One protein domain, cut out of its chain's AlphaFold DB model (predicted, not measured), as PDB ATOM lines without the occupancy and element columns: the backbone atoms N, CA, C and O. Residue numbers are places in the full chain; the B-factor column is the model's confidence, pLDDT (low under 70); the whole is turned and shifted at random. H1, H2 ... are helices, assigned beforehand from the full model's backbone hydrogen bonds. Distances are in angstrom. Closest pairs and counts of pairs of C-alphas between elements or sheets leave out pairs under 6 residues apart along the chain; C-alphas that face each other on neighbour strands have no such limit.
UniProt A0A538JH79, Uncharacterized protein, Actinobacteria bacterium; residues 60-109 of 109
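This is residues 60 to 109 of the 109 residues of an uncharacterized protein of Actinobacteria bacterium (UniProt A0A538JH79). This is a long helical hairpin: H1 runs along most of the length of the printed part, the chain turns over residues 84 to 88, and H2 folds back side by side with H1. H1 is the longer helix and reaches past the end of H2 at residue 60. The printed part has 50 residues with two named helices, H1 then H2, and no named strand; its class is all helix. It is loose, with a radius of gyration of the C-alphas of 12.6 A, a rod spanning 40 by 17 by 7 A.

Begin with H1, residues 60 to 83, and go on to H2, residues 89 to 107. They form a helical hairpin and touch, with the closest C-alphas, those of Ala 78 and Leu 96, 6.1 A apart. They run opposite ways at a shallow tilt of 5 degrees. In both helices every O i to N i+4 pair is within hydrogen-bond range.

Find C-alpha 60 at (108.704, 158.511, 117.176); from there H1 runs 34.5 A to C-alpha 83. H2 starts at C-alpha 89, (93.736, 191.443, 102.560), and runs 27.2 A to C-alpha 107 at (105.058, 171.079, 116.676).

Look at Leu 60 and Gly 88, whose C-alphas are the two farthest apart, 40.4 A. The link from H1 to H2 is tight, and the printed part has no cut. Mean pLDDT of the printed part is 96.1; residue 109, the chain's last, is under 70.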
ATOM      1  N   LEU A  60     107.982 157.298 117.582       94.62
ATOM      2  CA  LEU A  60     108.704 158.511 117.176       94.62
ATOM      3  C   LEU A  60     108.860 158.642 115.650       94.62
ATOM      4  O   LEU A  60     108.526 159.687 115.101       94.62
ATOM      5  N   GLY A  61     109.289 157.575 114.967       95.94
ATOM      6  CA  GLY A  61     109.479 157.597 113.512       95.94
ATOM      7  C   GLY A  61     108.180 157.813 112.725       95.94
ATOM      8  O   GLY A  61     108.150 158.606 111.783       95.94
ATOM      9  N   GLU A  62     107.081 157.172 113.138       96.19
ATOM     10  CA  GLU A  62     105.759 157.378 112.526       96.19
ATOM     11  C   GLU A  62     105.258 158.804 112.797       96.19
ATOM     12  O   GLU A  62     104.796 159.496 111.889       96.19
ATOM     13  N   ARG A  63     105.419 159.278 114.037       96.69
ATOM     14  CA  ARG A  63     105.045 160.630 114.462       96.69
ATOM     15  C   ARG A  63     105.758 161.705 113.646       96.69
ATOM     16  O   ARG A  63     105.125 162.672 113.228       96.69
ATOM     17  N   GLU A  64     107.056 161.551 113.401       96.62
ATOM     18  CA  GLU A  64     107.835 162.485 112.583       96.62
ATOM     19  C   GLU A  64     107.399 162.479 111.118       96.62
ATOM     20  O   GLU A  64     107.266 163.549 110.522       96.62
ATOM     21  N   SER A  65     107.125 161.302 110.546       97.19
ATOM     22  CA  SER A  65     106.609 161.205 109.176       97.19
ATOM     23  C   SER A  65     105.269 161.928 109.033       97.19
ATOM     24  O   SER A  65     105.128 162.815 108.194       97.19
ATOM     25  N   LEU A  66     104.321 161.632 109.926       97.12
ATOM     26  CA  LEU A  66     103.000 162.259 109.938       97.12
ATOM     27  C   LEU A  66     103.071 163.777 110.177       97.12
ATOM     28  O   LEU A  66     102.298 164.523 109.572       97.12
ATOM     29  N   ARG A  67     104.006 164.259 111.013       97.62
ATOM     30  CA  ARG A  67     104.261 165.703 111.170       97.62
ATOM     31  C   ARG A  67     104.751 166.336 109.879       97.62
ATOM     32  O   ARG A  67     104.222 167.376 109.504       97.62
ATOM     33  N   ARG A  68     105.741 165.741 109.204       98.12
ATOM     34  CA  ARG A  68     106.263 166.273 107.933       98.12
ATOM     35  C   ARG A  68     105.169 166.355 106.873       98.12
ATOM     36  O   ARG A  68     105.038 167.380 106.210       98.12
ATOM     37  N   GLU A  69     104.350 165.315 106.758       97.69
ATOM     38  CA  GLU A  69     103.210 165.303 105.840       97.69
ATOM     39  C   GLU A  69     102.182 166.391 106.172       97.69
ATOM     40  O   GLU A  69     101.679 167.070 105.277       97.69
ATOM     41  N   GLU A  70     101.855 166.578 107.454       98.38
ATOM     42  CA  GLU A  70     100.904 167.612 107.855       98.38
ATOM     43  C   GLU A  70     101.469 169.025 107.675       98.38
ATOM     44  O   GLU A  70     100.741 169.898 107.206       98.38
ATOM     45  N   LEU A  71     102.757 169.246 107.960       98.19
ATOM     46  CA  LEU A  71     103.439 170.509 107.668       98.19
ATOM     47  C   LEU A  71     103.356 170.846 106.180       98.19
ATOM     48  O   LEU A  71     102.902 171.936 105.843       98.19
ATOM     49  N   ALA A  72     103.677 169.892 105.302       98.06
ATOM     50  CA  ALA A  72     103.583 170.090 103.857       98.06
ATOM     51  C   ALA A  72     102.157 170.469 103.422       98.06
ATOM     52  O   ALA A  72     101.964 171.404 102.647       98.06
ATOM     53  N   ARG A  73     101.124 169.818 103.985       97.38
ATOM     54  CA  ARG A  73      99.721 170.195 103.730       97.38
ATOM     55  C   ARG A  73      99.405 171.623 104.189       97.38
ATOM     56  O   ARG A  73      98.650 172.327 103.516       97.38
ATOM     57  N   LEU A  74      99.939 172.048 105.333       97.62
ATOM     58  CA  LEU A  74      99.765 173.409 105.848       97.62
ATOM     59  C   LEU A  74     100.534 174.446 105.015       97.62
ATOM     60  O   LEU A  74     100.049 175.567 104.858       97.62
ATOM     61  N   ASP A  75     101.685 174.090 104.448       98.25
ATOM     62  CA  ASP A  75     102.436 174.936 103.514       98.25
ATOM     63  C   ASP A  75     101.661 175.148 102.216       98.25
ATOM     64  O   ASP A  75     101.381 176.296 101.864       98.25
ATOM     65  N   THR A  76     101.170 174.072 101.594       97.56
ATOM     66  CA  THR A  76     100.300 174.163 100.410       97.56
ATOM     67  C   THR A  76      99.053 175.009 100.689       97.56
ATOM     68  O   THR A  76      98.639 175.823  99.864       97.56
ATOM     69  N   MET A  77      98.446 174.868 101.874       96.44
ATOM     70  CA  MET A  77      97.304 175.697 102.263       96.44
ATOM     71  C   MET A  77      97.684 177.180 102.383       96.44
ATOM     72  O   MET A  77      96.921 178.040 101.938       96.44
ATOM     73  N   ALA A  78      98.839 177.497 102.971       97.88
ATOM     74  CA  ALA A  78      99.316 178.872 103.082       97.88
ATOM     75  C   ALA A  78      99.608 179.488 101.707       97.88
ATOM     76  O   ALA A  78      99.230 180.632 101.462       97.88
ATOM     77  N   GLU A  79     100.244 178.740 100.806       98.06
ATOM     78  CA  GLU A  79     100.494 179.155  99.421       98.06
ATOM     79  C   GLU A  79      99.190 179.443  98.677       98.06
ATOM     80  O   GLU A  79      99.039 180.525  98.111       98.06
ATOM     81  N   GLY A  80      98.204 178.544  98.768       97.31
ATOM     82  CA  GLY A  80      96.887 178.754  98.165       97.31
ATOM     83  C   GLY A  80      96.168 179.992  98.712       97.31
ATOM     84  O   GLY A  80      95.540 180.730  97.957       97.31
ATOM     85  N   VAL A  81      96.296 180.271 100.014       97.00
ATOM     86  CA  VAL A  81      95.750 181.497 100.620       97.00
ATOM     87  C   VAL A  81      96.462 182.749 100.098       97.00
ATOM     88  O   VAL A  81      95.785 183.731  99.810       97.00
ATOM     89  N   ARG A  82      97.793 182.723  99.946       96.00
ATOM     90  CA  ARG A  82      98.575 183.858  99.417       96.00
ATOM     91  C   ARG A  82      98.289 184.134  97.942       96.00
ATOM     92  O   ARG A  82      98.239 185.291  97.548       96.00
ATOM     93  N   ALA A  83      98.102 183.087  97.141       96.25
ATOM     94  CA  ALA A  83      97.843 183.196  95.706       96.25
ATOM     95  C   ALA A  83      96.380 183.545  95.369       96.25
ATOM     96  O   ALA A  83      96.056 183.841  94.219       96.25
ATOM     97  N   SER A  84      95.474 183.489  96.348       93.94
ATOM     98  CA  SER A  84      94.043 183.667  96.117       93.94
ATOM     99  C   SER A  84      93.672 185.124  95.827       93.94
ATOM    100  O   SER A  84      93.608 185.950  96.733       93.94
ATOM    101  N   GLN A  85      93.265 185.402  94.588       93.31
ATOM    102  CA  GLN A  85      92.718 186.703  94.169       93.31
ATOM    103  C   GLN A  85      91.283 186.964  94.674       93.31
ATOM    104  O   GLN A  85      90.775 188.073  94.557       93.31
ATOM    105  N   GLN A  86      90.620 185.948  95.238       94.12
ATOM    106  CA  GLN A  86      89.233 186.033  95.719       94.12
ATOM    107  C   GLN A  86      89.105 186.533  97.166       94.12
ATOM    108  O   GLN A  86      87.992 186.709  97.657       94.12
ATOM    109  N   LEU A  87      90.220 186.696  97.884       93.25
ATOM    110  CA  LEU A  87      90.212 187.081  99.293       93.25
ATOM    111  C   LEU A  87      90.659 188.527  99.448       93.25
ATOM    112  O   LEU A  87      91.660 188.940  98.869       93.25
ATOM    113  N   GLY A  88      89.949 189.269 100.296       95.56
ATOM    114  CA  GLY A  88      90.428 190.565 100.756       95.56
ATOM    115  C   GLY A  88      91.681 190.418 101.637       95.56
ATOM    116  O   GLY A  88      91.880 189.360 102.249       95.56
ATOM    117  N   PRO A  89      92.505 191.474 101.764       93.88
ATOM    118  CA  PRO A  89      93.736 191.443 102.560       93.88
ATOM    119  C   PRO A  89      93.532 190.949 104.001       93.88
ATOM    120  O   PRO A  89      94.301 190.120 104.492       93.88
ATOM    121  N   ASP A  90      92.454 191.377 104.660       96.12
ATOM    122  CA  ASP A  90      92.146 190.978 106.039       96.12
ATOM    123  C   ASP A  90      91.835 189.483 106.175       96.12
ATOM    124  O   ASP A  90      92.237 188.837 107.150       96.12
ATOM    125  N   ASP A  91      91.153 188.900 105.188       96.31
ATOM    126  CA  ASP A  91      90.843 187.473 105.181       96.31
ATOM    127  C   ASP A  91      92.074 186.623 104.877       96.31
ATOM    128  O   ASP A  91      92.243 185.562 105.486       96.31
ATOM    129  N   VAL A  92      92.970 187.099 104.004       97.31
ATOM    130  CA  VAL A  92      94.290 186.484 103.797       97.31
ATOM    131  C   VAL A  92      95.055 186.454 105.121       97.31
ATOM    132  O   VAL A  92      95.469 185.380 105.565       97.31
ATOM    133  N   ILE A  93      95.168 187.594 105.813       97.38
ATOM    134  CA  ILE A  93      95.856 187.695 107.112       97.38
ATOM    135  C   ILE A  93      95.229 186.744 108.139       97.38
ATOM    136  O   ILE A  93      95.937 185.991 108.814       97.38
ATOM    137  N   ARG A  94      93.897 186.734 108.260       97.19
ATOM    138  CA  ARG A  94      93.180 185.866 109.208       97.19
ATOM    139  C   ARG A  94      93.421 184.382 108.925       97.19
ATOM    140  O   ARG A  94      93.644 183.605 109.861       97.19
ATOM    141  N   ARG A  95      93.382 183.973 107.657       96.62
ATOM    142  CA  ARG A  95      93.603 182.576 107.259       96.62
ATOM    143  C   ARG A  95      95.052 182.156 107.473       96.62
ATOM    144  O   ARG A  95      95.272 181.095 108.048       96.62
ATOM    145  N   LEU A  96      96.023 183.001 107.132       98.00
ATOM    146  CA  LEU A  96      97.436 182.724 107.404       98.00
ATOM    147  C   LEU A  96      97.722 182.605 108.904       98.00
ATOM    148  O   LEU A  96      98.387 181.660 109.320       98.00
ATOM    149  N   ARG A  97      97.131 183.469 109.742       97.75
ATOM    150  CA  ARG A  97      97.200 183.324 111.210       97.75
ATOM    151  C   ARG A  97      96.617 181.998 111.693       97.75
ATOM    152  O   ARG A  97      97.097 181.437 112.672       97.75
ATOM    153  N   THR A  98      95.575 181.500 111.032       96.25
ATOM    154  CA  THR A  98      94.991 180.194 111.363       96.25
ATOM    155  C   THR A  98      95.950 179.064 111.006       96.25
ATOM    156  O   THR A  98      96.167 178.191 111.839       96.25
ATOM    157  N   VAL A  99      96.562 179.101 109.818       97.44
ATOM    158  CA  VAL A  99      97.581 178.116 109.414       97.44
ATOM    159  C   VAL A  99      98.752 178.109 110.393       97.44
ATOM    160  O   VAL A  99      99.175 177.042 110.827       97.44
ATOM    161  N   GLU A 100      99.216 179.284 110.816       98.06
ATOM    162  CA  GLU A 100     100.331 179.382 111.757       98.06
ATOM    163  C   GLU A 100     100.001 178.763 113.120       98.06
ATOM    164  O   GLU A 100     100.783 177.984 113.656       98.06
ATOM    165  N   ARG A 101      98.790 178.989 113.649       97.06
ATOM    166  CA  ARG A 101      98.352 178.301 114.877       97.06
ATOM    167  C   ARG A 101      98.335 176.784 114.720       97.06
ATOM    168  O   ARG A 101      98.701 176.082 115.656       97.06
ATOM    169  N   LEU A 102      97.912 176.270 113.563       97.44
ATOM    170  CA  LEU A 102      97.919 174.827 113.307       97.44
ATOM    171  C   LEU A 102      99.348 174.266 113.321       97.44
ATOM    172  O   LEU A 102      99.551 173.188 113.875       97.44
ATOM    173  N   ARG A 103     100.333 175.002 112.787       98.31
ATOM    174  CA  ARG A 103     101.754 174.614 112.842       98.31
ATOM    175  C   ARG A 103     102.286 174.595 114.269       98.31
ATOM    176  O   ARG A 103     102.896 173.607 114.665       98.31
ATOM    177  N   VAL A 104     102.005 175.638 115.050       97.81
ATOM    178  CA  VAL A 104     102.416 175.709 116.462       97.81
ATOM    179  C   VAL A 104     101.876 174.511 117.244       97.81
ATOM    180  O   VAL A 104     102.631 173.844 117.940       97.81
ATOM    181  N   MET A 105     100.591 174.182 117.086       96.31
ATOM    182  CA  MET A 105      99.996 173.032 117.779       96.31
ATOM    183  C   MET A 105     100.561 171.683 117.311       96.31
ATOM    184  O   MET A 105     100.682 170.769 118.119       96.31
ATOM    185  N   LEU A 106     100.905 171.552 116.026       97.19
ATOM    186  CA  LEU A 106     101.492 170.336 115.452       97.19
ATOM    187  C   LEU A 106     102.912 170.057 115.972       97.19
ATOM    188  O   LEU A 106     103.317 168.898 116.102       97.19
ATOM    189  N   LEU A 107     103.670 171.127 116.220       96.06
ATOM    190  CA  LEU A 107     105.058 171.079 116.676       96.06
ATOM    191  C   LEU A 107     105.197 171.097 118.203       96.06
ATOM    192  O   LEU A 107     106.295 170.871 118.698       96.06
ATOM    193  N   ALA A 108     104.109 171.339 118.935       91.69
ATOM    194  CA  ALA A 108     104.098 171.252 120.387       91.69
ATOM    195  C   ALA A 108     104.377 169.811 120.861       91.69
ATOM    196  O   ALA A 108     103.859 168.841 120.289       91.69
ATOM    197  N   GLU A 109     105.204 169.695 121.902       67.56
ATOM    198  CA  GLU A 109     105.584 168.420 122.527       67.56
ATOM    199  C   GLU A 109     104.461 167.809 123.370       67.56
ATOM    200  O   GLU A 109     103.722 168.557 124.053       67.56
TER     201      GLU A 109